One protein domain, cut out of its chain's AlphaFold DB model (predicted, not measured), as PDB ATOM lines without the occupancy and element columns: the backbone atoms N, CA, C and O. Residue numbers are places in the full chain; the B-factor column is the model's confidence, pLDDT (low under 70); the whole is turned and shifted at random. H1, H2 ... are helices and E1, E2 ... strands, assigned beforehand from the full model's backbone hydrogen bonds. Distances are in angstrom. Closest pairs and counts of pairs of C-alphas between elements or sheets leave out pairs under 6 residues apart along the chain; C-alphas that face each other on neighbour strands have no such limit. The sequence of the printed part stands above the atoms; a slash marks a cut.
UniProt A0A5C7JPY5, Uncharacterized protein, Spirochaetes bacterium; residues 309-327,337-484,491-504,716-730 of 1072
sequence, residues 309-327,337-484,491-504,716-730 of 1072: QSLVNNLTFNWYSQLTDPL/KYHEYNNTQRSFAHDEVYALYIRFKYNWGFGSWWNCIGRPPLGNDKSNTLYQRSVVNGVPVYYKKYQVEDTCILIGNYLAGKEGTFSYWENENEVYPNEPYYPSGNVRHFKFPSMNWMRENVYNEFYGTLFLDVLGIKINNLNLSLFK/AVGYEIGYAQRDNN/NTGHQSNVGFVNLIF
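What this domain is: This is residues 309 to 327, 337 to 484, 491 to 504 and 716 to 730 of the 1072 residues of an uncharacterized protein of Spirochaetes bacterium (UniProt A0A5C7JPY5). A strongly twisted sheet of four strands, E5 E6 E1 E9, forms one part, and a separate ribbon of two strands, E2 and E10, lies beyond its edge strand E9, with residues 721 to 729 bridging the two by short pairings. Two hairpins lie away from these sheets: E7 with E8, and E3 with E4, which forms an arm at one end of the longest axis. The 196 printed residues hold four short helices and ten strands, in the order H1 E1 H2 E2 E3 E4 H3 E5 E6 E7 E8 H4 E9 E10; the class is mixed, with 87 residues, under half, in named elements. Each of the four sheets is antiparallel. The whole is compact, with a radius of gyration of the C-alphas of 18.2 A, and spans 60 by 50 by 32 A.

Where its parts are: H1, residues 309 to 313, begins at C-alpha 309 (32.078, 38.574, -20.347). E1, residues 317 to 324, is 22.3 A long; H2 is residues 339 to 344, and E2, residues 356 to 362, is 20.3 A long. E3, residues 384 to 392, bends by 100 degrees at residue 387. E4 is residues 395 to 400, H3 401 to 404, E5 409 to 414, E6 417 to 421, E7 426 to 431, E8 442 to 444 and H4 451 to 457. E9, residues 468 to 475, is 22.9 A long, and E10, residues 493 to 499, is 20.6 A long, ending at C-alpha 499 (36.097, 22.530, -15.086).

How they stand to each other: In the largest sheet, N 320 and O 472 of E1 and E9 are 2.9 A apart, N 321 and O 418 of E1 and E6 2.8 A, and N 411 and O 419 of the hairpin E5 and E6 2.9 A. H4 only grazes this sheet, with its residues 451 to 457; H1, H2 and H3 are not on it. Residues 728 to 729 pair with 473 to 474 of E9, and 721 to 722 with 493 to 494 of E10, both antiparallel. In the sheet of E2 and E10, N 357 and O 497 are 2.8 A apart. The closest C-alphas of H1 and E2, those of Val 312 and Ile 358, are 7.8 A apart. In the hairpin E7 and E8, N 427 and O 443 are 2.9 A apart; in the hairpin E3 and E4, N 389 and O 397 are 2.7 A apart. The closest C-alphas of E3 and H3, those of Thr 385 and Lys 401, are 5.5 A apart. Every O i to N i+4 pair is within hydrogen-bond range in H1, H2 and H4; H3 is too short for one.

The domain as a whole: The C-alphas farthest apart, of Asn 363 and Gly 394, are 60.3 A apart. Three cuts leave out residues 328 to 336, 485 to 490 and 505 to 715, with C-alpha gaps of 9.3 A, 6.0 A and 20.1 A. The links H2 to E2 and E2 to E3 are long. Residues 337 to 344 and 721 to 726 have pLDDT under 70, against a mean of 87.7 for the printed part.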
ATOM      1  N   GLN A 309      30.905  38.806 -21.190       93.81
ATOM      2  CA  GLN A 309      32.078  38.574 -20.347       93.81
ATOM      3  C   GLN A 309      32.365  39.757 -19.404       93.81
ATOM      4  O   GLN A 309      32.634  39.536 -18.229       93.81
ATOM      5  N   SER A 310      32.205  41.013 -19.849       92.50
ATOM      6  CA  SER A 310      32.364  42.187 -18.968       92.50
ATOM      7  C   SER A 310      31.395  42.195 -17.786       92.50
ATOM      8  O   SER A 310      31.755  42.635 -16.697       92.50
ATOM      9  N   LEU A 311      30.156  41.737 -17.993       94.00
ATOM     10  CA  LEU A 311      29.150  41.664 -16.933       94.00
ATOM     11  C   LEU A 311      29.481  40.530 -15.961       94.00
ATOM     12  O   LEU A 311      29.392  40.718 -14.751       94.00
ATOM     13  N   VAL A 312      29.917  39.385 -16.492       94.88
ATOM     14  CA  VAL A 312      30.346  38.227 -15.696       94.88
ATOM     15  C   VAL A 312      31.570  38.560 -14.840       94.88
ATOM     16  O   VAL A 312      31.608  38.189 -13.671       94.88
ATOM     17  N   ASN A 313      32.524  39.339 -15.356       93.25
ATOM     18  CA  ASN A 313      33.710  39.764 -14.601       93.25
ATOM     19  C   ASN A 313      33.391  40.627 -13.375       93.25
ATOM     20  O   ASN A 313      34.205  40.703 -12.458       93.25
ATOM     21  N   ASN A 314      32.239  41.304 -13.368       92.44
ATOM     22  CA  ASN A 314      31.804  42.125 -12.241       92.44
ATOM     23  C   ASN A 314      31.133  41.298 -11.134       92.44
ATOM     24  O   ASN A 314      30.823  41.843 -10.072       92.44
ATOM     25  N   LEU A 315      30.877  40.006 -11.366       93.81
ATOM     26  CA  LEU A 315      30.343  39.114 -10.347       93.81
ATOM     27  C   LEU A 315      31.399  38.844  -9.273       93.81
ATOM     28  O   LEU A 315      32.580  38.655  -9.553       93.81
ATOM     29  N   THR A 316      30.946  38.807  -8.027       93.44
ATOM     30  CA  THR A 316      31.772  38.513  -6.857       93.44
ATOM     31  C   THR A 316      31.254  37.266  -6.162       93.44
ATOM     32  O   THR A 316      30.042  37.053  -6.046       93.44
ATOM     33  N   PHE A 317      32.194  36.446  -5.702       95.06
ATOM     34  CA  PHE A 317      31.924  35.120  -5.172       95.06
ATOM     35  C   PHE A 317      32.547  34.968  -3.788       95.06
ATOM     36  O   PHE A 317      33.685  35.388  -3.571       95.06
ATOM     37  N   ASN A 318      31.810  34.311  -2.898       96.19
ATOM     38  CA  ASN A 318      32.283  33.859  -1.596       96.19
ATOM     39  C   ASN A 318      32.182  32.335  -1.527       96.19
ATOM     40  O   ASN A 318      31.269  31.747  -2.120       96.19
ATOM     41  N   TRP A 319      33.090  31.702  -0.785       96.38
ATOM     42  CA  TRP A 319      32.828  30.342  -0.337       96.38
ATOM     43  C   TRP A 319      31.781  30.400   0.771       96.38
ATOM     44  O   TRP A 319      31.700  31.359   1.547       96.38
ATOM     45  N   TYR A 320      30.967  29.362   0.820       95.38
ATOM     46  CA  TYR A 320      30.032  29.102   1.893       95.38
ATOM     47  C   TYR A 320      30.402  27.771   2.524       95.38
ATOM     48  O   TYR A 320      30.732  26.832   1.808       95.38
ATOM     49  N   SER A 321      30.330  27.692   3.840       94.19
ATOM     50  CA  SER A 321      30.622  26.486   4.590       94.19
ATOM     51  C   SER A 321      29.498  26.210   5.583       94.19
ATOM     52  O   SER A 321      29.001  27.118   6.260       94.19
ATOM     53  N   GLN A 322      29.064  24.957   5.649       90.38
ATOM     54  CA  GLN A 322      28.065  24.498   6.602       90.38
ATOM     55  C   GLN A 322      28.583  23.271   7.334       90.38
ATOM     56  O   GLN A 322      28.801  22.234   6.718       90.38
ATOM     57  N   LEU A 323      28.707  23.386   8.656       87.00
ATOM     58  CA  LEU A 323      29.107  22.282   9.515       87.00
ATOM     59  C   LEU A 323      28.051  21.171   9.485       87.00
ATOM     60  O   LEU A 323      26.850  21.438   9.606       87.00
ATOM     61  N   THR A 324      28.506  19.932   9.342       82.44
ATOM     62  CA  THR A 324      27.661  18.739   9.322       82.44
ATOM     63  C   THR A 324      28.163  17.715  10.324       82.44
ATOM     64  O   THR A 324      29.358  17.630  10.594       82.44
ATOM     65  N   ASP A 325      27.229  16.950  10.882       79.94
ATOM     66  CA  ASP A 325      27.506  15.806  11.744       79.94
ATOM     67  C   ASP A 325      27.319  14.520  10.919       79.94
ATOM     68  O   ASP A 325      26.181  14.053  10.775       79.94
ATOM     69  N   PRO A 326      28.384  13.970  10.307       73.12
ATOM     70  CA  PRO A 326      28.294  12.731   9.538       73.12
ATOM     71  C   PRO A 326      27.869  11.505  10.361       73.12
ATOM     72  O   PRO A 326      27.467  10.504   9.763       73.12
ATOM     73  N   LEU A 327      27.939  11.563  11.699       72.06
ATOM     74  CA  LEU A 327      27.818  10.403  12.594       72.06
ATOM     75  C   LEU A 327      26.659  10.505  13.616       72.06
ATOM     76  O   LEU A 327      26.367   9.537  14.324       72.06
ATOM     77  N   LYS A 337      20.324   8.173   6.290       56.06
ATOM     78  CA  LYS A 337      21.712   7.773   6.024       56.06
ATOM     79  C   LYS A 337      22.463   8.717   5.090       56.06
ATOM     80  O   LYS A 337      22.186   8.773   3.902       56.06
ATOM     81  N   TYR A 338      23.474   9.390   5.642       57.22
ATOM     82  CA  TYR A 338      24.385  10.397   5.065       57.22
ATOM     83  C   TYR A 338      24.738  10.279   3.556       57.22
ATOM     84  O   TYR A 338      25.011  11.278   2.899       57.22
ATOM     85  N   HIS A 339      24.644   9.094   2.950       54.19
ATOM     86  CA  HIS A 339      24.644   8.876   1.495       54.19
ATOM     87  C   HIS A 339      23.577   9.684   0.729       54.19
ATOM     88  O   HIS A 339      23.866  10.182  -0.356       54.19
ATOM     89  N   GLU A 340      22.360   9.844   1.264       53.66
ATOM     90  CA  GLU A 340      21.319  10.689   0.652       53.66
ATOM     91  C   GLU A 340      21.641  12.177   0.774       53.66
ATOM     92  O   GLU A 340      21.359  12.964  -0.131       53.66
ATOM     93  N   TYR A 341      22.283  12.567   1.874       62.03
ATOM     94  CA  TYR A 341      22.774  13.925   2.057       62.03
ATOM     95  C   TYR A 341      23.857  14.253   1.019       62.03
ATOM     96  O   TYR A 341      23.728  15.235   0.291       62.03
ATOM     97  N   ASN A 342      24.812  13.342   0.804       63.78
ATOM     98  CA  ASN A 342      25.790  13.424  -0.288       63.78
ATOM     99  C   ASN A 342      25.145  13.429  -1.695       63.78
ATOM    100  O   ASN A 342      25.737  13.962  -2.630       63.78
ATOM    101  N   ASN A 343      23.931  12.891  -1.867       61.94
ATOM    102  CA  ASN A 343      23.175  13.008  -3.126       61.94
ATOM    103  C   ASN A 343      22.496  14.374  -3.301       61.94
ATOM    104  O   ASN A 343      22.240  14.792  -4.432       61.94
ATOM    105  N   THR A 344      22.187  15.069  -2.205       66.06
ATOM    106  CA  THR A 344      21.440  16.338  -2.224       66.06
ATOM    107  C   THR A 344      22.340  17.571  -2.139       66.06
ATOM    108  O   THR A 344      22.045  18.572  -2.793       66.06
ATOM    109  N   GLN A 345      23.448  17.509  -1.392       75.69
ATOM    110  CA  GLN A 345      24.396  18.608  -1.176       75.69
ATOM    111  C   GLN A 345      25.853  18.112  -1.262       75.69
ATOM    112  O   GLN A 345      26.499  17.872  -0.249       75.69
ATOM    113  N   ARG A 346      26.393  17.967  -2.484       83.94
ATOM    114  CA  ARG A 346      27.820  17.635  -2.688       83.94
ATOM    115  C   ARG A 346      28.737  18.823  -2.392       83.94
ATOM    116  O   ARG A 346      28.455  19.938  -2.849       83.94
ATOM    117  N   SER A 347      29.853  18.541  -1.720       90.44
ATOM    118  CA  SER A 347      30.880  19.513  -1.336       90.44
ATOM    119  C   SER A 347      31.823  19.838  -2.498       90.44
ATOM    120  O   SER A 347      32.084  18.998  -3.365       90.44
ATOM    121  N   PHE A 348      32.361  21.056  -2.514       94.00
ATOM    122  CA  PHE A 348      33.631  21.346  -3.192       94.00
ATOM    123  C   PHE A 348      34.797  20.900  -2.291       94.00
ATOM    124  O   PHE A 348      34.643  20.876  -1.078       94.00
ATOM    125  N   ALA A 349      35.945  20.524  -2.857       94.81
ATOM    126  CA  ALA A 349      37.088  20.078  -2.054       94.81
ATOM    127  C   ALA A 349      37.772  21.241  -1.330       94.81
ATOM    128  O   ALA A 349      38.047  22.286  -1.932       94.81
ATOM    129  N   HIS A 350      38.132  21.008  -0.068       95.00
ATOM    130  CA  HIS A 350      39.023  21.888   0.680       95.00
ATOM    131  C   HIS A 350      40.405  21.979   0.022       95.00
ATOM    132  O   HIS A 350      40.893  21.010  -0.550       95.00
ATOM    133  N   ASP A 351      41.045  23.149   0.111       93.94
ATOM    134  CA  ASP A 351      42.373  23.465  -0.454       93.94
ATOM    135  C   ASP A 351      42.496  23.249  -1.988       93.94
ATOM    136  O   ASP A 351      43.570  23.402  -2.574       93.94
ATOM    137  N   GLU A 352      41.409  22.909  -2.684       95.81
ATOM    138  CA  GLU A 352      41.395  22.673  -4.128       95.81
ATOM    139  C   GLU A 352      41.175  23.975  -4.911       95.81
ATOM    140  O   GLU A 352      40.552  24.932  -4.437       95.81
ATOM    141  N   VAL A 353      41.703  24.006  -6.135       95.69
ATOM    142  CA  VAL A 353      41.517  25.106  -7.082       95.69
ATOM    143  C   VAL A 353      40.454  24.701  -8.098       95.69
ATOM    144  O   VAL A 353      40.553  23.647  -8.721       95.69
ATOM    145  N   TYR A 354      39.454  25.555  -8.309       95.94
ATOM    146  CA  TYR A 354      38.405  25.363  -9.311       95.94
ATOM    147  C   TYR A 354      38.373  26.520 -10.310       95.94
ATOM    148  O   TYR A 354      38.336  27.693  -9.930       95.94
ATOM    149  N   ALA A 355      38.304  26.181 -11.598       95.94
ATOM    150  CA  ALA A 355      37.889  27.108 -12.646       95.94
ATOM    151  C   ALA A 355      36.355  27.096 -12.731       95.94
ATOM    152  O   ALA A 355      35.763  26.068 -13.075       95.94
ATOM    153  N   LEU A 356      35.713  28.211 -12.378       95.69
ATOM    154  CA  LEU A 356      34.254  28.335 -12.347       95.69
ATOM    155  C   LEU A 356      33.722  28.992 -13.618       95.69
ATOM    156  O   LEU A 356      34.323  29.918 -14.157       95.69
ATOM    157  N   TYR A 357      32.543  28.554 -14.041       95.00
ATOM    158  CA  TYR A 357      31.850  29.074 -15.209       95.00
ATOM    159  C   TYR A 357      30.382  29.321 -14.881       95.00
ATOM    160  O   TYR A 357      29.768  28.576 -14.117       95.00
ATOM    161  N   ILE A 358      29.803  30.348 -15.494       93.38
ATOM    162  CA  ILE A 358      28.377  30.662 -15.399       93.38
ATOM    163  C   ILE A 358      27.754  30.643 -16.785       93.38
ATOM    164  O   ILE A 358      28.361  31.101 -17.748       93.38
ATOM    165  N   ARG A 359      26.527  30.142 -16.902       91.25
ATOM    166  CA  ARG A 359      25.718  30.324 -18.110       91.25
ATOM    167  C   ARG A 359      24.318  30.779 -17.761       91.25
ATOM    168  O   ARG A 359      23.789  30.450 -16.697       91.25
ATOM    169  N   PHE A 360      23.703  31.491 -18.692       90.00
ATOM    170  CA  PHE A 360      22.375  32.057 -18.516       90.00
ATOM    171  C   PHE A 360      21.335  31.279 -19.311       90.00
ATOM    172  O   PHE A 360      21.595  30.753 -20.397       90.00
ATOM    173  N   LYS A 361      20.146  31.186 -18.725       86.69
ATOM    174  CA  LYS A 361      18.973  30.552 -19.309       86.69
ATOM    175  C   LYS A 361      18.068  31.630 -19.884       86.69
ATOM    176  O   LYS A 361      17.664  32.544 -19.168       86.69
ATOM    177  N   TYR A 362      17.698  31.468 -21.143       86.56
ATOM    178  CA  TYR A 362      16.708  32.265 -21.856       86.56
ATOM    179  C   TYR A 362      15.486  31.407 -22.192       86.56
ATOM    180  O   TYR A 362      15.477  30.191 -21.989       86.56
ATOM    181  N   ASN A 363      14.451  32.027 -22.760       80.81
ATOM    182  CA  ASN A 363      13.252  31.306 -23.198       80.81
ATOM    183  C   ASN A 363      13.566  30.212 -24.231       80.81
ATOM    184  O   ASN A 363      12.909  29.173 -24.237       80.81
ATOM    185  N   TRP A 364      14.574  30.434 -25.079       79.31
ATOM    186  CA  TRP A 364      14.986  29.495 -26.123       79.31
ATOM    187  C   TRP A 364      15.936  28.389 -25.632       79.31
ATOM    188  O   TRP A 364      16.125  27.408 -26.347       79.31
ATOM    189  N   GLY A 365      16.514  28.510 -24.431       81.00
ATOM    190  CA  GLY A 365      17.471  27.542 -23.892       81.00
ATOM    191  C   GLY A 365      18.642  28.190 -23.155       81.00
ATOM    192  O   GLY A 365      18.578  29.349 -22.755       81.00
ATOM    193  N   PHE A 366      19.704  27.414 -22.947       84.12
ATOM    194  CA  PHE A 366      20.941  27.892 -22.332       84.12
ATOM    195  C   PHE A 366      21.893  28.481 -23.370       84.12
ATOM    196  O   PHE A 366      22.068  27.911 -24.449       84.12
ATOM    197  N   GLY A 367      22.532  29.591 -23.004       86.56
ATOM    198  CA  GLY A 367      23.674  30.138 -23.724       86.56
ATOM    199  C   GLY A 367      24.975  29.374 -23.467       86.56
ATOM    200  O   GLY A 367      25.001  28.243 -22.969       86.56
ATOM    201  N   SER A 368      26.065  30.030 -23.822       89.94
ATOM    202  CA  SER A 368      27.446  29.596 -23.655       89.94
ATOM    203  C   SER A 368      27.872  29.711 -22.194       89.94
ATOM    204  O   SER A 368      27.319  30.485 -21.411       89.94
ATOM    205  N   TRP A 369      28.887  28.936 -21.829       93.06
ATOM    206  CA  TRP A 369      29.569  29.075 -20.550       93.06
ATOM    207  C   TRP A 369      30.542  30.254 -20.594       93.06
ATOM    208  O   TRP A 369      31.412  30.325 -21.459       93.06
ATOM    209  N   TRP A 370      30.412  31.160 -19.634       94.62
ATOM    210  CA  TRP A 370      31.273  32.319 -19.435       94.62
ATOM    211  C   TRP A 370      32.239  32.052 -18.287       94.62
ATOM    212  O   TRP A 370      31.829  31.531 -17.250       94.62
ATOM    213  N   ASN A 371      33.509  32.420 -18.457       95.12
ATOM    214  CA  ASN A 371      34.524  32.224 -17.425       95.12
ATOM    215  C   ASN A 371      34.287  33.189 -16.250       95.12
ATOM    216  O   ASN A 371      34.218  34.403 -16.462       95.12
ATOM    217  N   CYS A 372      34.190  32.669 -15.030       95.62
ATOM    218  CA  CYS A 372      34.147  33.477 -13.816       95.62
ATOM    219  C   CYS A 372      35.575  33.784 -13.356       95.62
ATOM    220  O   CYS A 372      36.445  32.922 -13.380       95.62
ATOM    221  N   ILE A 373      35.824  35.008 -12.895       94.62
ATOM    222  CA  ILE A 373      37.180  35.457 -12.565       94.62
ATOM    223  C   ILE A 373      37.397  35.467 -11.051       94.62
ATOM    224  O   ILE A 373      36.636  36.097 -10.314       94.62
ATOM    225  N   GLY A 374      38.467  34.803 -10.599       94.31
ATOM    226  CA  GLY A 374      38.898  34.831  -9.200       94.31
ATOM    227  C   GLY A 374      39.235  36.245  -8.701       94.31
ATOM    228  O   GLY A 374      39.517  37.163  -9.479       94.31
ATOM    229  N   ARG A 375      39.228  36.453  -7.377       93.44
ATOM    230  CA  ARG A 375      39.462  37.782  -6.772       93.44
ATOM    231  C   ARG A 375      40.833  38.375  -7.152       93.44
ATOM    232  O   ARG A 375      41.749  37.631  -7.494       93.44
ATOM    233  N   PRO A 376      41.022  39.706  -7.134       93.44
ATOM    234  CA  PRO A 376      42.351  40.303  -7.299       93.44
ATOM    235  C   PRO A 376      43.268  40.002  -6.098       93.44
ATOM    236  O   PRO A 376      42.767  39.675  -5.015       93.44
ATOM    237  N   PRO A 377      44.599  40.103  -6.281       94.12
ATOM    238  CA  PRO A 377      45.564  39.912  -5.200       94.12
ATOM    239  C   PRO A 377      45.413  41.023  -4.157       94.12
ATOM    240  O   PRO A 377      45.173  42.181  -4.506       94.12
ATOM    241  N   LEU A 378      45.602  40.687  -2.884       94.38
ATOM    242  CA  LEU A 378      45.597  41.630  -1.768       94.38
ATOM    243  C   LEU A 378      46.908  41.525  -0.981       94.38
ATOM    244  O   LEU A 378      47.478  40.447  -0.835       94.38
ATOM    245  N   GLY A 379      47.396  42.658  -0.467       91.50
ATOM    246  CA  GLY A 379      48.561  42.706   0.422       91.50
ATOM    247  C   GLY A 379      49.782  41.960  -0.127       91.50
ATOM    248  O   GLY A 379      50.373  42.367  -1.127       91.50
ATOM    249  N   ASN A 380      50.165  40.873   0.548       92.62
ATOM    250  CA  ASN A 380      51.340  40.066   0.228       92.62
ATOM    251  C   ASN A 380      51.026  38.730  -0.468       92.62
ATOM    252  O   ASN A 380      51.906  37.870  -0.505       92.62
ATOM    253  N   ASP A 381      49.841  38.558  -1.069       94.12
ATOM    254  CA  ASP A 381      49.448  37.315  -1.762       94.12
ATOM    255  C   ASP A 381      50.522  36.824  -2.758       94.12
ATOM    256  O   ASP A 381      50.798  35.630  -2.845       94.12
ATOM    257  N   LYS A 382      51.189  37.745  -3.473       94.00
ATOM    258  CA  LYS A 382      52.230  37.445  -4.483       94.00
ATOM    259  C   LYS A 382      53.671  37.420  -3.956       94.00
ATOM    260  O   LYS A 382      54.618  37.337  -4.749       94.00
ATOM    261  N   SER A 383      53.862  37.545  -2.645       94.00
ATOM    262  CA  SER A 383      55.196  37.473  -2.040       94.00
ATOM    263  C   SER A 383      55.787  36.065  -2.177       94.00
ATOM    264  O   SER A 383      55.061  35.080  -2.310       94.00
ATOM    265  N   ASN A 384      57.118  35.977  -2.210       92.56
ATOM    266  CA  ASN A 384      57.807  34.689  -2.177       92.56
ATOM    267  C   ASN A 384      57.702  34.092  -0.773       92.56
ATOM    268  O   ASN A 384      57.869  34.804   0.215       92.56
ATOM    269  N   THR A 385      57.482  32.784  -0.710       90.12
ATOM    270  CA  THR A 385      57.563  32.009   0.530       90.12
ATOM    271  C   THR A 385      58.980  31.503   0.780       90.12
ATOM    272  O   THR A 385      59.887  31.713  -0.028       90.12
ATOM    273  N   LEU A 386      59.163  30.794   1.893       85.69
ATOM    274  CA  LEU A 386      60.390  30.053   2.191       85.69
ATOM    275  C   LEU A 386      60.455  28.695   1.472       85.69
ATOM    276  O   LEU A 386      61.511  28.065   1.445       85.69
ATOM    277  N   TYR A 387      59.354  28.241   0.865       84.25
ATOM    278  CA  TYR A 387      59.308  26.964   0.165       84.25
ATOM    279  C   TYR A 387      59.978  27.089  -1.205       84.25
ATOM    280  O   TYR A 387      59.447  27.715  -2.126       84.25
ATOM    281  N   GLN A 388      61.158  26.485  -1.354       85.19
ATOM    282  CA  GLN A 388      61.850  26.418  -2.638       85.19
ATOM    283  C   GLN A 388      61.063  25.523  -3.612       85.19
ATOM    284  O   GLN A 388      60.623  24.429  -3.263       85.19
ATOM    285  N   ARG A 389      60.874  26.006  -4.839       84.06
ATOM    286  CA  ARG A 389      60.214  25.298  -5.944       84.06
ATOM    287  C   ARG A 389      61.212  24.621  -6.868       84.06
ATOM    288  O   ARG A 389      61.018  23.483  -7.267       84.06
ATOM    289  N   SER A 390      62.245  25.354  -7.269       84.12
ATOM    290  CA  SER A 390      63.245  24.885  -8.233       84.12
ATOM    291  C   SER A 390      64.522  25.711  -8.116       84.12
ATOM    292  O   SER A 390      64.539  26.728  -7.425       84.12
ATOM    293  N   VAL A 391      65.582  25.295  -8.804       84.69
ATOM    294  CA  VAL A 391      66.798  26.091  -8.980       84.69
ATOM    295  C   VAL A 391      66.981  26.326 -10.472       84.69
ATOM    296  O   VAL A 391      67.152  25.373 -11.228       84.69
ATOM    297  N   VAL A 392      66.943  27.586 -10.904       83.12
ATOM    298  CA  VAL A 392      67.133  27.970 -12.309       83.12
ATOM    299  C   VAL A 392      68.442  28.739 -12.408       83.12
ATOM    300  O   VAL A 392      68.603  29.774 -11.767       83.12
ATOM    301  N   ASN A 393      69.401  28.221 -13.181       85.75
ATOM    302  CA  ASN A 393      70.737  28.814 -13.342       85.75
ATOM    303  C   ASN A 393      71.460  29.095 -12.005       85.75
ATOM    304  O   ASN A 393      72.125  30.115 -11.853       85.75
ATOM    305  N   GLY A 394      71.304  28.206 -11.017       85.75
ATOM    306  CA  GLY A 394      71.909  28.357  -9.686       85.75
ATOM    307  C   GLY A 394      71.167  29.306  -8.738       85.75
ATOM    308  O   GLY A 394      71.601  29.474  -7.602       85.75
ATOM    309  N   VAL A 395      70.045  29.897  -9.164       86.69
ATOM    310  CA  VAL A 395      69.213  30.772  -8.330       86.69
ATOM    311  C   VAL A 395      67.983  30.003  -7.837       86.69
ATOM    312  O   VAL A 395      67.238  29.467  -8.665       86.69
ATOM    313  N   PRO A 396      67.737  29.932  -6.515       87.06
ATOM    314  CA  PRO A 396      66.530  29.314  -5.986       87.06
ATOM    315  C   PRO A 396      65.299  30.148  -6.356       87.06
ATOM    316  O   PRO A 396      65.233  31.357  -6.124       87.06
ATOM    317  N   VAL A 397      64.309  29.479  -6.935       89.50
ATOM    318  CA  VAL A 397      62.977  30.015  -7.208       89.50
ATOM    319  C   VAL A 397      62.045  29.468  -6.141       89.50
ATOM    320  O   VAL A 397      62.011  28.258  -5.918       89.50
ATOM    321  N   TYR A 398      61.286  30.347  -5.499       91.00
ATOM    322  CA  TYR A 398      60.380  30.006  -4.405       91.00
ATOM    323  C   TYR A 398      58.928  30.003  -4.872       91.00
ATOM    324  O   TYR A 398      58.563  30.749  -5.784       91.00
ATOM    325  N   TYR A 399      58.097  29.194  -4.219       90.69
ATOM    326  CA  TYR A 399      56.650  29.278  -4.380       90.69
ATOM    327  C   TYR A 399      56.140  30.639  -3.905       90.69
ATOM    328  O   TYR A 399      56.660  31.218  -2.943       90.69
ATOM    329  N   LYS A 400      55.099  31.141  -4.565       93.12
ATOM    330  CA  LYS A 400      54.354  32.320  -4.122       93.12
ATOM    331  C   LYS A 400      53.421  31.956  -2.979       93.12
ATOM    332  O   LYS A 400      52.907  30.843  -2.954       93.12
ATOM    333  N   LYS A 401      53.158  32.900  -2.073       92.62
ATOM    334  CA  LYS A 401      52.294  32.682  -0.901       92.62
ATOM    335  C   LYS A 401      50.954  32.050  -1.279       92.62
ATOM    336  O   LYS A 401      50.603  31.007  -0.745       92.62
ATOM    337  N   TYR A 402      50.277  32.591  -2.289       93.06
ATOM    338  CA  TYR A 402      48.994  32.065  -2.767       93.06
ATOM    339  C   TYR A 402      49.021  30.605  -3.270       93.06
ATOM    340  O   TYR A 402      47.983  29.947  -3.308       93.06
ATOM    341  N   GLN A 403      50.190  30.075  -3.655       92.50
ATOM    342  CA  GLN A 403      50.317  28.700  -4.157       92.50
ATOM    343  C   GLN A 403      50.288  27.665  -3.026       92.50
ATOM    344  O   GLN A 403      49.853  26.526  -3.220       92.50
ATOM    345  N   VAL A 404      50.751  28.060  -1.841       90.44
ATOM    346  CA  VAL A 404      51.063  27.151  -0.731       90.44
ATOM    347  C   VAL A 404      50.292  27.471   0.548       90.44
ATOM    348  O   VAL A 404      49.959  26.548   1.276       90.44
ATOM    349  N   GLU A 405      49.917  28.721   0.790       89.88
ATOM    350  CA  GLU A 405      49.196  29.155   1.994       89.88
ATOM    351  C   GLU A 405      47.734  29.493   1.676       89.88
ATOM    352  O   GLU A 405      47.344  29.676   0.511       89.88
ATOM    353  N   ASP A 406      46.909  29.562   2.716       92.50
ATOM    354  CA  ASP A 406      45.559  30.099   2.613       92.50
ATOM    355  C   ASP A 406      45.576  31.628   2.744       92.50
ATOM    356  O   ASP A 406      46.232  32.226   3.592       92.50
ATOM    357  N   THR A 407      44.881  32.292   1.823       94.25
ATOM    358  CA  THR A 407      44.793  33.765   1.745       94.25
ATOM    359  C   THR A 407      43.339  34.237   1.805       94.25
ATOM    360  O   THR A 407      43.022  35.390   1.496       94.25
ATOM    361  N   CYS A 408      42.434  33.324   2.139       94.19
ATOM    362  CA  CYS A 408      41.032  33.577   2.404       94.19
ATOM    363  C   CYS A 408      40.833  34.295   3.742       94.19
ATOM    364  O   CYS A 408      41.690  34.282   4.624       94.19
ATOM    365  N   ILE A 409      39.674  34.933   3.888       94.44
ATOM    366  CA  ILE A 409      39.271  35.631   5.110       94.44
ATOM    367  C   ILE A 409      37.828  35.247   5.429       94.44
ATOM    368  O   ILE A 409      36.974  35.247   4.538       94.44
ATOM    369  N   LEU A 410      37.547  34.963   6.702       95.50
ATOM    370  CA  LEU A 410      36.184  34.778   7.194       95.50
ATOM    371  C   LEU A 410      35.453  36.128   7.176       95.50
ATOM    372  O   LEU A 410      35.900  37.091   7.795       95.50
ATOM    373  N   ILE A 411      34.315  36.193   6.486       95.06
ATOM    374  CA  ILE A 411      33.464  37.390   6.458       95.06
ATOM    375  C   ILE A 411      32.475  37.354   7.626       95.06
ATOM    376  O   ILE A 411      32.282  38.365   8.299       95.06
ATOM    377  N   GLY A 412      31.847  36.202   7.883       92.94
ATOM    378  CA  GLY A 412      30.918  36.055   9.002       92.94
ATOM    379  C   GLY A 412      29.914  34.917   8.837       92.94
ATOM    380  O   GLY A 412      30.163  33.933   8.144       92.94
ATOM    381  N   ASN A 413      28.772  35.053   9.511       91.62
ATOM    382  CA  ASN A 413      27.671  34.093   9.440       91.62
ATOM    383  C   ASN A 413      26.753  34.414   8.255       91.62
ATOM    384  O   ASN A 413      26.398  35.575   8.044       91.62
ATOM    385  N   TYR A 414      26.289  33.383   7.555       86.06
ATOM    386  CA  TYR A 414      25.270  33.502   6.516       86.06
ATOM    387  C   TYR A 414      24.306  32.322   6.630       86.06
ATOM    388  O   TYR A 414      24.739  31.177   6.650       86.06
ATOM    389  N   LEU A 415      22.998  32.577   6.714       86.38
ATOM    390  CA  LEU A 415      21.995  31.530   6.962       86.38
ATOM    391  C   LEU A 415      22.393  30.631   8.157       86.38
ATOM    392  O   LEU A 415      22.640  31.145   9.244       86.38
ATOM    393  N   ALA A 416      22.442  29.308   7.963       84.00
ATOM    394  CA  ALA A 416      22.833  28.329   8.979       84.00
ATOM    395  C   ALA A 416      24.350  28.044   9.014       84.00
ATOM    396  O   ALA A 416      24.791  27.201   9.792       84.00
ATOM    397  N   GLY A 417      25.143  28.707   8.170       90.06
ATOM    398  CA  GLY A 417      26.568  28.448   7.987       90.06
ATOM    399  C   GLY A 417      27.436  29.701   8.087       90.06
ATOM    400  O   GLY A 417      27.079  30.711   8.704       90.06
ATOM    401  N   LYS A 418      28.618  29.609   7.487       93.81
ATOM    402  CA  LYS A 418      29.682  30.614   7.488       93.81
ATOM    403  C   LYS A 418      30.028  30.982   6.052       93.81
ATOM    404  O   LYS A 418      29.888  30.161   5.150       93.81
ATOM    405  N   GLU A 419      30.478  32.207   5.830       95.50
ATOM    406  CA  GLU A 419      30.964  32.637   4.521       95.50
ATOM    407  C   GLU A 419      32.281  33.400   4.617       95.50
ATOM    408  O   GLU A 419      32.556  34.086   5.610       95.50
ATOM    409  N   GLY A 420      33.066  33.335   3.548       95.88
ATOM    410  CA  GLY A 420      34.310  34.076   3.431       95.88
ATOM    411  C   GLY A 420      34.796  34.229   1.997       95.88
ATOM    412  O   GLY A 420      34.183  33.754   1.038       95.88
ATOM    413  N   THR A 421      35.904  34.945   1.842       96.44
ATOM    414  CA  THR A 421      36.531  35.168   0.535       96.44
ATOM    415  C   THR A 421      37.330  33.946   0.107       96.44
ATOM    416  O   THR A 421      38.009  33.336   0.924       96.44
ATOM    417  N   PHE A 422      37.320  33.602  -1.181       97.25
ATOM    418  CA  PHE A 422      38.239  32.588  -1.714       97.25
ATOM    419  C   PHE A 422      39.705  32.982  -1.502       97.25
ATOM    420  O   PHE A 422      40.052  34.170  -1.531       97.25
ATOM    421  N   SER A 423      40.575  31.983  -1.344       95.81
ATOM    422  CA  SER A 423      42.019  32.187  -1.434       95.81
ATOM    423  C   SER A 423      42.366  32.684  -2.843       95.81
ATOM    424  O   SER A 423      41.757  32.273  -3.834       95.81
ATOM    425  N   TYR A 424      43.319  33.611  -2.937       96.62
ATOM    426  CA  TYR A 424      43.841  34.071  -4.219       96.62
ATOM    427  C   TYR A 424      44.472  32.898  -4.972       96.62
ATOM    428  O   TYR A 424      45.206  32.108  -4.385       96.62
ATOM    429  N   TRP A 425      44.218  32.807  -6.273       96.19
ATOM    430  CA  TRP A 425      44.948  31.917  -7.165       96.19
ATOM    431  C   TRP A 425      45.085  32.558  -8.540       96.19
ATOM    432  O   TRP A 425      44.103  33.054  -9.099       96.19
ATOM    433  N   GLU A 426      46.288  32.508  -9.105       96.00
ATOM    434  CA  GLU A 426      46.547  32.811 -10.510       96.00
ATOM    435  C   GLU A 426      47.472  31.754 -11.113       96.00
ATOM    436  O   GLU A 426      48.366  31.250 -10.437       96.00
ATOM    437  N   ASN A 427      47.254  31.439 -12.384       95.75
ATOM    438  CA  ASN A 427      48.183  30.648 -13.182       95.75
ATOM    439  C   ASN A 427      49.430  31.496 -13.507       95.75
ATOM    440  O   ASN A 427      49.338  32.716 -13.630       95.75
ATOM    441  N   GLU A 428      50.616  30.902 -13.638       93.50
ATOM    442  CA  GLU A 428      51.842  31.642 -13.992       93.50
ATOM    443  C   GLU A 428      52.011  31.807 -15.507       93.50
ATOM    444  O   GLU A 428      52.509  32.841 -15.956       93.50
ATOM    445  N   ASN A 429      51.576  30.811 -16.282       93.56
ATOM    446  CA  ASN A 429      51.840  30.677 -17.717       93.56
ATOM    447  C   ASN A 429      50.590  30.876 -18.593       93.56
ATOM    448  O   ASN A 429      50.639  30.690 -19.810       93.56
ATOM    449  N   GLU A 430      49.467  31.274 -17.994       95.06
ATOM    450  CA  GLU A 430      48.218  31.567 -18.693       95.06
ATOM    451  C   GLU A 430      47.815  33.029 -18.495       95.06
ATOM    452  O   GLU A 430      47.585  33.476 -17.371       95.06
ATOM    453  N   VAL A 431      47.708  33.779 -19.592       94.88
ATOM    454  CA  VAL A 431      47.382  35.211 -19.581       94.88
ATOM    455  C   VAL A 431      46.011  35.420 -20.203       94.88
ATOM    456  O   VAL A 431      45.679  34.797 -21.215       94.88
ATOM    457  N   TYR A 432      45.216  36.318 -19.622       94.00
ATOM    458  CA  TYR A 432      43.994  36.770 -20.273       94.00
ATOM    459  C   TYR A 432      44.310  37.426 -21.629       94.00
ATOM    460  O   TYR A 432      45.350  38.072 -21.788       94.00
ATOM    461  N   PRO A 433      43.426  37.287 -22.630       92.25
ATOM    462  CA  PRO A 433      43.636  37.938 -23.916       92.25
ATOM    463  C   PRO A 433      43.575  39.463 -23.774       92.25
ATOM    464  O   PRO A 433      42.905  39.994 -22.886       92.25
ATOM    465  N   ASN A 434      44.252  40.176 -24.677       91.88
ATOM    466  CA  ASN A 434      44.255  41.639 -24.713       91.88
ATOM    467  C   ASN A 434      42.952  42.189 -25.321       91.88
ATOM    468  O   ASN A 434      42.946  42.778 -26.399       91.88
ATOM    469  N   GLU A 435      41.848  41.948 -24.628       90.62
ATOM    470  CA  GLU A 435      40.491  42.315 -25.016       90.62
ATOM    471  C   GLU A 435      39.868  43.199 -23.922       90.62
ATOM    472  O   GLU A 435      40.096  42.956 -22.736       90.62
ATOM    473  N   PRO A 436      39.038  44.201 -24.264       89.31
ATOM    474  CA  PRO A 436      38.540  45.194 -23.301       89.31
ATOM    475  C   PRO A 436      37.622  44.613 -22.215       89.31
ATOM    476  O   PRO A 436      37.351  45.269 -21.213       89.31
ATOM    477  N   TYR A 437      37.116  43.398 -22.425       89.38
ATOM    478  CA  TYR A 437      36.227  42.671 -21.523       89.38
ATOM    479  C   TYR A 437      36.945  41.586 -20.715       89.38
ATOM    480  O   TYR A 437      36.272  40.790 -20.070       89.38
ATOM    481  N   TYR A 438      38.278  41.533 -20.720       90.69
ATOM    482  CA  TYR A 438      39.062  40.738 -19.775       90.69
ATOM    483  C   TYR A 438      39.987  41.647 -18.951       90.69
ATOM    484  O   TYR A 438      40.398  42.709 -19.420       90.69
ATOM    485  N   PRO A 439      40.304  41.276 -17.699       90.50
ATOM    486  CA  PRO A 439      41.295  41.998 -16.914       90.50
ATOM    487  C   PRO A 439      42.702  41.757 -17.471       90.50
ATOM    488  O   PRO A 439      42.969  40.742 -18.108       90.50
ATOM    489  N   SER A 440      43.623  42.675 -17.185       90.81
ATOM    490  CA  SER A 440      45.033  42.480 -17.512       90.81
ATOM    491  C   SER A 440      45.697  41.473 -16.568       90.81
ATOM    492  O   SER A 440      45.369  41.387 -15.382       90.81
ATOM    493  N   GLY A 441      46.678  40.739 -17.094       92.50
ATOM    494  CA  GLY A 441      47.485  39.792 -16.328       92.50
ATOM    495  C   GLY A 441      47.009  38.349 -16.449       92.50
ATOM    496  O   GLY A 441      46.371  37.962 -17.429       92.50
ATOM    497  N   ASN A 442      47.381  37.546 -15.459       95.94
ATOM    498  CA  ASN A 442      47.236  36.102 -15.528       95.94
ATOM    499  C   ASN A 442      45.820  35.628 -15.194       95.94
ATOM    500  O   ASN A 442      45.082  36.297 -14.464       95.94
ATOM    501  N   VAL A 443      45.460  34.456 -15.721       96.38
ATOM    502  CA  VAL A 443      44.169  33.813 -15.470       96.38
ATOM    503  C   VAL A 443      44.045  33.432 -13.998       96.38
ATOM    504  O   VAL A 443      44.953  32.837 -13.419       96.38
ATOM    505  N   ARG A 444      42.917  33.804 -13.387       96.25
ATOM    506  CA  ARG A 444      42.633  33.617 -11.960       96.25
ATOM    507  C   ARG A 444      41.497  32.633 -11.741       96.25
ATOM    508  O   ARG A 444      40.441  32.777 -12.353       96.25
ATOM    509  N   HIS A 445      41.705  31.729 -10.791       96.00
ATOM    510  CA  HIS A 445      40.765  30.673 -10.401       96.00
ATOM    511  C   HIS A 445      40.341  30.832  -8.934       96.00
ATOM    512  O   HIS A 445      40.767  31.767  -8.250       96.00
ATOM    513  N   PHE A 446      39.480  29.938  -8.451       96.88
ATOM    514  CA  PHE A 446      38.923  29.980  -7.100       96.88
ATOM    515  C   PHE A 446      39.549  28.881  -6.246       96.88
ATOM    516  O   PHE A 446      39.271  27.704  -6.466       96.88
ATOM    517  N   LYS A 447      40.390  29.256  -5.278       96.19
ATOM    518  CA  LYS A 447      40.953  28.317  -4.303       96.19
ATOM    519  C   LYS A 447      40.096  28.306  -3.035       96.19
ATOM    520  O   LYS A 447      39.903  29.358  -2.414       96.19
ATOM    521  N   PHE A 448      39.578  27.138  -2.668       96.50
ATOM    522  CA  PHE A 448      38.838  26.952  -1.418       96.50
ATOM    523  C   PHE A 448      39.790  26.911  -0.210       96.50
ATOM    524  O   PHE A 448      40.961  26.561  -0.377       96.50
ATOM    525  N   PRO A 449      39.320  27.296   0.991       94.94
ATOM    526  CA  PRO A 449      40.105  27.173   2.219       94.94
ATOM    527  C   PRO A 449      40.466  25.709   2.504       94.94
ATOM    528  O   PRO A 449      39.721  24.800   2.136       94.94
ATOM    529  N   SER A 450      41.596  25.470   3.167       93.31
ATOM    530  CA  SER A 450      41.929  24.140   3.691       93.31
ATOM    531  C   SER A 450      41.186  23.798   4.979       93.31
ATOM    532  O   SER A 450      40.718  24.689   5.689       93.31
ATOM    533  N   MET A 451      41.132  22.507   5.320       90.94
ATOM    534  CA  MET A 451      40.530  22.047   6.576       90.94
ATOM    535  C   MET A 451      41.266  22.599   7.801       90.94
ATOM    536  O   MET A 451      40.625  22.982   8.776       90.94
ATOM    537  N   ASN A 452      42.598  22.689   7.748       88.88
ATOM    538  CA  ASN A 452      43.414  23.314   8.791       88.88
ATOM    539  C   ASN A 452      42.964  24.761   9.045       88.88
ATOM    540  O   ASN A 452      42.651  25.130  10.177       88.88
ATOM    541  N   TRP A 453      42.837  25.550   7.971       91.12
ATOM    542  CA  TRP A 453      42.400  26.938   8.069       91.12
ATOM    543  C   TRP A 453      40.963  27.048   8.590       91.12
ATOM    544  O   TRP A 453      40.691  27.887   9.452       91.12
ATOM    545  N   MET A 454      40.053  26.191   8.110       91.56
ATOM    546  CA  MET A 454      38.660  26.145   8.574       91.56
ATOM    547  C   MET A 454      38.572  25.820  10.066       91.56
ATOM    548  O   MET A 454      37.829  26.479  10.792       91.56
ATOM    549  N   ARG A 455      39.370  24.867  10.548       87.69
ATOM    550  CA  ARG A 455      39.443  24.515  11.969       87.69
ATOM    551  C   ARG A 455      39.939  25.676  12.830       87.69
ATOM    552  O   ARG A 455      39.359  25.978  13.863       87.69
ATOM    553  N   GLU A 456      41.010  26.342  12.413       86.31
ATOM    554  CA  GLU A 456      41.614  27.415  13.212       86.31
ATOM    555  C   GLU A 456      40.774  28.704  13.206       86.31
ATOM    556  O   GLU A 456      40.694  29.402  14.216       86.31
ATOM    557  N   ASN A 457      40.145  29.029  12.072       89.19
ATOM    558  CA  ASN A 457      39.537  30.344  11.853       89.19
ATOM    559  C   ASN A 457      38.002  30.331  11.851       89.19
ATOM    560  O   ASN A 457      37.392  31.400  11.943       89.19
ATOM    561  N   VAL A 458      37.360  29.163  11.715       90.88
ATOM    562  CA  VAL A 458      35.905  29.056  11.498       90.88
ATOM    563  C   VAL A 458      35.215  28.135  12.508       90.88
ATOM    564  O   VAL A 458      34.198  28.545  13.083       90.88
ATOM    565  N   TYR A 459      35.734  26.922  12.729       87.56
ATOM    566  CA  TYR A 459      35.108  25.874  13.548       87.56
ATOM    567  C   TYR A 459      36.076  25.306  14.596       87.56
ATOM    568  O   TYR A 459      36.961  24.530  14.264       87.56
ATOM    569  N   ASN A 460      35.875  25.648  15.874       72.00
ATOM    570  CA  ASN A 460      36.871  25.376  16.920       72.00
ATOM    571  C   ASN A 460      36.773  23.986  17.584       72.00
ATOM    572  O   ASN A 460      37.808  23.390  17.857       72.00
ATOM    573  N   GLU A 461      35.574  23.481  17.900       71.69
ATOM    574  CA  GLU A 461      35.406  22.257  18.711       71.69
ATOM    575  C   GLU A 461      34.930  21.071  17.855       71.69
ATOM    576  O   GLU A 461      33.965  21.205  17.100       71.69
ATOM    577  N   PHE A 462      35.581  19.908  18.001       78.25
ATOM    578  CA  PHE A 462      35.213  18.624  17.378       78.25
ATOM    579  C   PHE A 462      35.272  18.575  15.836       78.25
ATOM    580  O   PHE A 462      34.695  17.681  15.202       78.25
ATOM    581  N   TYR A 463      35.961  19.534  15.212       84.56
ATOM    582  CA  TYR A 463      36.146  19.590  13.763       84.56
ATOM    583  C   TYR A 463      37.205  18.575  13.312       84.56
ATOM    584  O   TYR A 463      38.358  18.626  13.744       84.56
ATOM    585  N   GLY A 464      36.808  17.664  12.423       80.75
ATOM    586  CA  GLY A 464      37.609  16.535  11.955       80.75
ATOM    587  C   GLY A 464      37.405  15.231  12.731       80.75
ATOM    588  O   GLY A 464      37.885  14.186  12.298       80.75
ATOM    589  N   THR A 465      36.672  15.272  13.848       80.56
ATOM    590  CA  THR A 465      36.388  14.103  14.698       80.56
ATOM    591  C   THR A 465      34.921  13.703  14.616       80.56
ATOM    592  O   THR A 465      34.597  12.630  14.112       80.56
ATOM    593  N   LEU A 466      34.028  14.589  15.063       78.94
ATOM    594  CA  LEU A 466      32.576  14.400  15.005       78.94
ATOM    595  C   LEU A 466      31.938  15.194  13.870       78.94
ATOM    596  O   LEU A 466      30.919  14.770  13.332       78.94
ATOM    597  N   PHE A 467      32.532  16.330  13.497       82.75
ATOM    598  CA  PHE A 467      31.970  17.232  12.499       82.75
ATOM    599  C   PHE A 467      32.948  17.515  11.362       82.75
ATOM    600  O   PHE A 467      34.144  17.687  11.580       82.75
ATOM    601  N   LEU A 468      32.411  17.646  10.155       86.88
ATOM    602  CA  LEU A 468      33.095  18.206   8.989       86.88
ATOM    603  C   LEU A 468      32.118  19.108   8.246       86.88
ATOM    604  O   LEU A 468      30.901  18.910   8.308       86.88
ATOM    605  N   ASP A 469      32.623  20.118   7.559       89.25
ATOM    606  CA  ASP A 469      31.800  21.065   6.826       89.25
ATOM    607  C   ASP A 469      31.706  20.748   5.336       89.25
ATOM    608  O   ASP A 469      32.637  20.250   4.713       89.25
ATOM    609  N   VAL A 470      30.549  21.070   4.761       89.81
ATOM    610  CA  VAL A 470      30.315  21.032   3.317       89.81
ATOM    611  C   VAL A 470      30.540  22.423   2.744       89.81
ATOM    612  O   VAL A 470      29.936  23.401   3.199       89.81
ATOM    613  N   LEU A 471      31.339  22.486   1.685       93.38
ATOM    614  CA  LEU A 471      31.640  23.703   0.949       93.38
ATOM    615  C   LEU A 471      30.663  23.923  -0.212       93.38
ATOM    616  O   LEU A 471      30.324  23.017  -0.975       93.38
ATOM    617  N   GLY A 472      30.253  25.177  -0.372       93.56
ATOM    618  CA  GLY A 472      29.413  25.684  -1.449       93.56
ATOM    619  C   GLY A 472      29.901  27.038  -1.963       93.56
ATOM    620  O   GLY A 472      30.854  27.627  -1.450       93.56
ATOM    621  N   ILE A 473      29.227  27.547  -2.990       93.44
ATOM    622  CA  ILE A 473      29.529  28.835  -3.623       93.44
ATOM    623  C   ILE A 473      28.348  29.775  -3.422       93.44
ATOM    624  O   ILE A 473      27.197  29.402  -3.657       93.44
ATOM    625  N   LYS A 474      28.640  31.020  -3.045       92.69
ATOM    626  CA  LYS A 474      27.665  32.107  -2.982       92.69
ATOM    627  C   LYS A 474      28.019  33.204  -3.977       92.69
ATOM    628  O   LYS A 474      29.147  33.693  -3.987       92.69
ATOM    629  N   ILE A 475      27.037  33.634  -4.771       91.56
ATOM    630  CA  ILE A 475      27.172  34.793  -5.669       91.56
ATOM    631  C   ILE A 475      26.563  36.026  -4.997       91.56
ATOM    632  O   ILE A 475      25.364  36.060  -4.703       91.56
ATOM    633  N   ASN A 476      27.374  37.054  -4.752       89.69
ATOM    634  CA  ASN A 476      26.956  38.177  -3.907       89.69
ATOM    635  C   ASN A 476      26.088  39.209  -4.646       89.69
ATOM    636  O   ASN A 476      25.201  39.807  -4.044       89.69
ATOM    637  N   ASN A 477      26.332  39.433  -5.939       89.44
ATOM    638  CA  ASN A 477      25.787  40.568  -6.696       89.44
ATOM    639  C   ASN A 477      25.199  40.175  -8.066       89.44
ATOM    640  O   ASN A 477      25.367  40.894  -9.051       89.44
ATOM    641  N   LEU A 478      24.497  39.042  -8.141       89.25
ATOM    642  CA  LEU A 478      23.860  38.597  -9.381       89.25
ATOM    643  C   LEU A 478      22.505  39.283  -9.616       89.25
ATOM    644  O   LEU A 478      21.575  39.124  -8.828       89.25
ATOM    645  N   ASN A 479      22.374  39.977 -10.749       89.19
ATOM    646  CA  ASN A 479      21.107  40.511 -11.246       89.19
ATOM    647  C   ASN A 479      20.857  40.031 -12.685       89.19
ATOM    648  O   ASN A 479      21.512  40.493 -13.618       89.19
ATOM    649  N   LEU A 480      19.881  39.137 -12.863       89.31
ATOM    650  CA  LEU A 480      19.569  38.512 -14.155       89.31
ATOM    651  C   LEU A 480      19.082  39.499 -15.230       89.31
ATOM    652  O   LEU A 480      19.321  39.263 -16.409       89.31
ATOM    653  N   SER A 481      18.486  40.635 -14.848       90.00
ATOM    654  CA  SER A 481      18.007  41.653 -15.806       90.00
ATOM    655  C   SER A 481      19.126  42.362 -16.585       90.00
ATOM    656  O   SER A 481      18.874  42.993 -17.613       90.00
ATOM    657  N   LEU A 482      20.376  42.259 -16.114       91.62
ATOM    658  CA  LEU A 482      21.545  42.788 -16.821       91.62
ATOM    659  C   LEU A 482      21.985  41.883 -17.980       91.62
ATOM    660  O   LEU A 482      22.637  42.354 -18.908       91.62
ATOM    661  N   PHE A 483      21.626  40.598 -17.941       92.50
ATOM    662  CA  PHE A 483      22.048  39.602 -18.920       92.50
ATOM    663  C   PHE A 483      20.954  39.419 -19.964       92.50
ATOM    664  O   PHE A 483      19.959  38.735 -19.733       92.50
ATOM    665  N   LYS A 484      21.149  40.035 -21.130       92.19
ATOM    666  CA  LYS A 484      20.170  40.044 -22.219       92.19
ATOM    667  C   LYS A 484      20.637  39.215 -23.404       92.19
ATOM    668  O   LYS A 484      21.827  39.217 -23.725       92.19
ATOM    669  N   ALA A 491      17.536  37.309 -19.075       90.12
ATOM    670  CA  ALA A 491      17.764  35.958 -18.593       90.12
ATOM    671  C   ALA A 491      16.700  35.579 -17.548       90.12
ATOM    672  O   ALA A 491      16.391  36.341 -16.630       90.12
ATOM    673  N   VAL A 492      16.161  34.367 -17.663       87.12
ATOM    674  CA  VAL A 492      15.127  33.821 -16.764       87.12
ATOM    675  C   VAL A 492      15.708  32.922 -15.669       87.12
ATOM    676  O   VAL A 492      15.004  32.534 -14.736       87.12
ATOM    677  N   GLY A 493      16.995  32.591 -15.771       87.50
ATOM    678  CA  GLY A 493      17.709  31.758 -14.813       87.50
ATOM    679  C   GLY A 493      19.191  31.633 -15.144       87.50
ATOM    680  O   GLY A 493      19.672  32.210 -16.123       87.50
ATOM    681  N   TYR A 494      19.911  30.865 -14.335       88.50
ATOM    682  CA  TYR A 494      21.339  30.617 -14.520       88.50
ATOM    683  C   TYR A 494      21.761  29.267 -13.939       88.50
ATOM    684  O   TYR A 494      21.045  28.658 -13.139       88.50
ATOM    685  N   GLU A 495      22.944  28.826 -14.350       88.19
ATOM    686  CA  GLU A 495      23.640  27.662 -13.809       88.19
ATOM    687  C   GLU A 495      25.116  28.000 -13.589       88.19
ATOM    688  O   GLU A 495      25.701  28.782 -14.344       88.19
ATOM    689  N   ILE A 496      25.715  27.373 -12.575       89.75
ATOM    690  CA  ILE A 496      27.162  27.376 -12.356       89.75
ATOM    691  C   ILE A 496      27.706  25.991 -12.687       89.75
ATOM    692  O   ILE A 496      27.111  24.969 -12.347       89.75
ATOM    693  N   GLY A 497      28.850  25.975 -13.349       91.94
ATOM    694  CA  GLY A 497      29.638  24.786 -13.605       91.94
ATOM    695  C   GLY A 497      31.088  25.022 -13.219       91.94
ATOM    696  O   GLY A 497      31.508  26.151 -12.958       91.94
ATOM    697  N   TYR A 498      31.855  23.946 -13.182       93.38
ATOM    698  CA  TYR A 498      33.294  23.985 -12.955       93.38
ATOM    699  C   TYR A 498      34.008  23.091 -13.963       93.38
ATOM    700  O   TYR A 498      33.417  22.144 -14.489       93.38
ATOM    701  N   ALA A 499      35.269  23.398 -14.258       94.31
ATOM    702  CA  ALA A 499      36.097  22.530 -15.086       94.31
ATOM    703  C   ALA A 499      36.275  21.159 -14.415       94.31
ATOM    704  O   ALA A 499      36.541  21.070 -13.216       94.31
ATOM    705  N   GLN A 500      36.114  20.086 -15.187       92.38
ATOM    706  CA  GLN A 500      36.243  18.723 -14.696       92.38
ATOM    707  C   GLN A 500      37.655  18.480 -14.152       92.38
ATOM    708  O   GLN A 500      38.646  18.628 -14.871       92.38
ATOM    709  N   ARG A 501      37.728  18.048 -12.890       89.44
ATOM    710  CA  ARG A 501      38.970  17.578 -12.277       89.44
ATOM    711  C   ARG A 501      39.369  16.235 -12.880       89.44
ATOM    712  O   ARG A 501      38.589  15.281 -12.865       89.44
ATOM    713  N   ASP A 502      40.595  16.137 -13.355       84.00
ATOM    714  CA  ASP A 502      41.241  14.905 -13.788       84.00
ATOM    715  C   ASP A 502      42.478  14.630 -12.915       84.00
ATOM    716  O   ASP A 502      42.558  15.116 -11.788       84.00
ATOM    717  N   ASN A 503      43.376  13.765 -13.382       78.50
ATOM    718  CA  ASN A 503      44.589  13.372 -12.660       78.50
ATOM    719  C   ASN A 503      45.773  14.328 -12.889       78.50
ATOM    720  O   ASN A 503      46.812  14.177 -12.252       78.50
ATOM    721  N   ASN A 504      45.645  15.247 -13.847       81.31
ATOM    722  CA  ASN A 504      46.690  16.171 -14.277       81.31
ATOM    723  C   ASN A 504      46.433  17.596 -13.771       81.31
ATOM    724  O   ASN A 504      47.381  18.359 -13.606       81.31
ATOM    725  N   ASN A 716      28.322  20.415 -14.542       86.88
ATOM    726  CA  ASN A 716      27.251  21.206 -13.951       86.88
ATOM    727  C   ASN A 716      27.095  20.844 -12.467       86.88
ATOM    728  O   ASN A 716      27.107  19.662 -12.119       86.88
ATOM    729  N   THR A 717      26.884  21.836 -11.599       84.25
ATOM    730  CA  THR A 717      26.606  21.593 -10.171       84.25
ATOM    731  C   THR A 717      25.242  20.929  -9.929       84.25
ATOM    732  O   THR A 717      24.954  20.475  -8.823       84.25
ATOM    733  N   GLY A 718      24.386  20.862 -10.956       74.56
ATOM    734  CA  GLY A 718      23.019  20.345 -10.882       74.56
ATOM    735  C   GLY A 718      22.031  21.341 -10.273       74.56
ATOM    736  O   GLY A 718      20.847  21.032 -10.139       74.56
ATOM    737  N   HIS A 719      22.501  22.539  -9.919       71.88
ATOM    738  CA  HIS A 719      21.671  23.619  -9.409       71.88
ATOM    739  C   HIS A 719      21.153  24.488 -10.563       71.88
ATOM    740  O   HIS A 719      21.926  25.171 -11.235       71.88
ATOM    741  N   GLN A 720      19.833  24.499 -10.757       71.50
ATOM    742  CA  GLN A 720      19.153  25.411 -11.680       71.50
ATOM    743  C   GLN A 720      18.391  26.469 -10.887       71.50
ATOM    744  O   GLN A 720      17.404  26.154 -10.218       71.50
ATOM    745  N   SER A 721      18.826  27.723 -10.983       68.81
ATOM    746  CA  SER A 721      18.147  28.839 -10.324       68.81
ATOM    747  C   SER A 721      17.267  29.597 -11.318       68.81
ATOM    748  O   SER A 721      17.701  29.917 -12.426       68.81
ATOM    749  N   ASN A 722      16.026  29.885 -10.917       66.25
ATOM    750  CA  ASN A 722      15.114  30.794 -11.617       66.25
ATOM    751  C   ASN A 722      15.025  32.119 -10.832       66.25
ATOM    752  O   ASN A 722      15.427  32.185  -9.669       66.25
ATOM    753  N   VAL A 723      14.475  33.169 -11.452       57.88
ATOM    754  CA  VAL A 723      14.310  34.500 -10.832       57.88
ATOM    755  C   VAL A 723      13.751  34.404  -9.398       57.88
ATOM    756  O   VAL A 723      12.666  33.867  -9.188       57.88
ATOM    757  N   GLY A 724      14.488  34.951  -8.418       51.81
ATOM    758  CA  GLY A 724      14.049  35.081  -7.018       51.81
ATOM    759  C   GLY A 724      14.567  34.032  -6.020       51.81
ATOM    760  O   GLY A 724      14.158  34.075  -4.862       51.81
ATOM    761  N   PHE A 725      15.452  33.109  -6.417       56.47
ATOM    762  CA  PHE A 725      16.050  32.111  -5.514       56.47
ATOM    763  C   PHE A 725      17.369  32.566  -4.861       56.47
ATOM    764  O   PHE A 725      18.057  33.456  -5.355       56.47
ATOM    765  N   VAL A 726      17.720  31.932  -3.732       60.47
ATOM    766  CA  VAL A 726      18.972  32.158  -2.985       60.47
ATOM    767  C   VAL A 726      20.178  31.809  -3.867       60.47
ATOM    768  O   VAL A 726      20.226  30.724  -4.435       60.47
ATOM    769  N   ASN A 727      21.175  32.697  -3.941       76.00
ATOM    770  CA  ASN A 727      22.404  32.521  -4.733       76.00
ATOM    771  C   ASN A 727      23.412  31.523  -4.122       76.00
ATOM    772  O   ASN A 727      24.618  31.721  -4.263       76.00
ATOM    773  N   LEU A 728      22.935  30.511  -3.394       87.00
ATOM    774  CA  LEU A 728      23.760  29.523  -2.698       87.00
ATOM    775  C   LEU A 728      23.731  28.193  -3.447       87.00
ATOM    776  O   LEU A 728      22.664  27.626  -3.682       87.00
ATOM    777  N   ILE A 729      24.914  27.698  -3.798       88.06
ATOM    778  CA  ILE A 729      25.091  26.584  -4.722       88.06
ATOM    779  C   ILE A 729      25.969  25.523  -4.069       88.06
ATOM    780  O   ILE A 729      27.136  25.764  -3.769       88.06
ATOM    781  N   PHE A 730      25.401  24.332  -3.914       87.00
ATOM    782  CA  PHE A 730      26.128  23.090  -3.662       87.00
ATOM    783  C   PHE A 730      26.163  22.269  -4.952       87.00
ATOM    784  O   PHE A 730      25.371  22.523  -5.863       87.00
TER     785      PHE A 730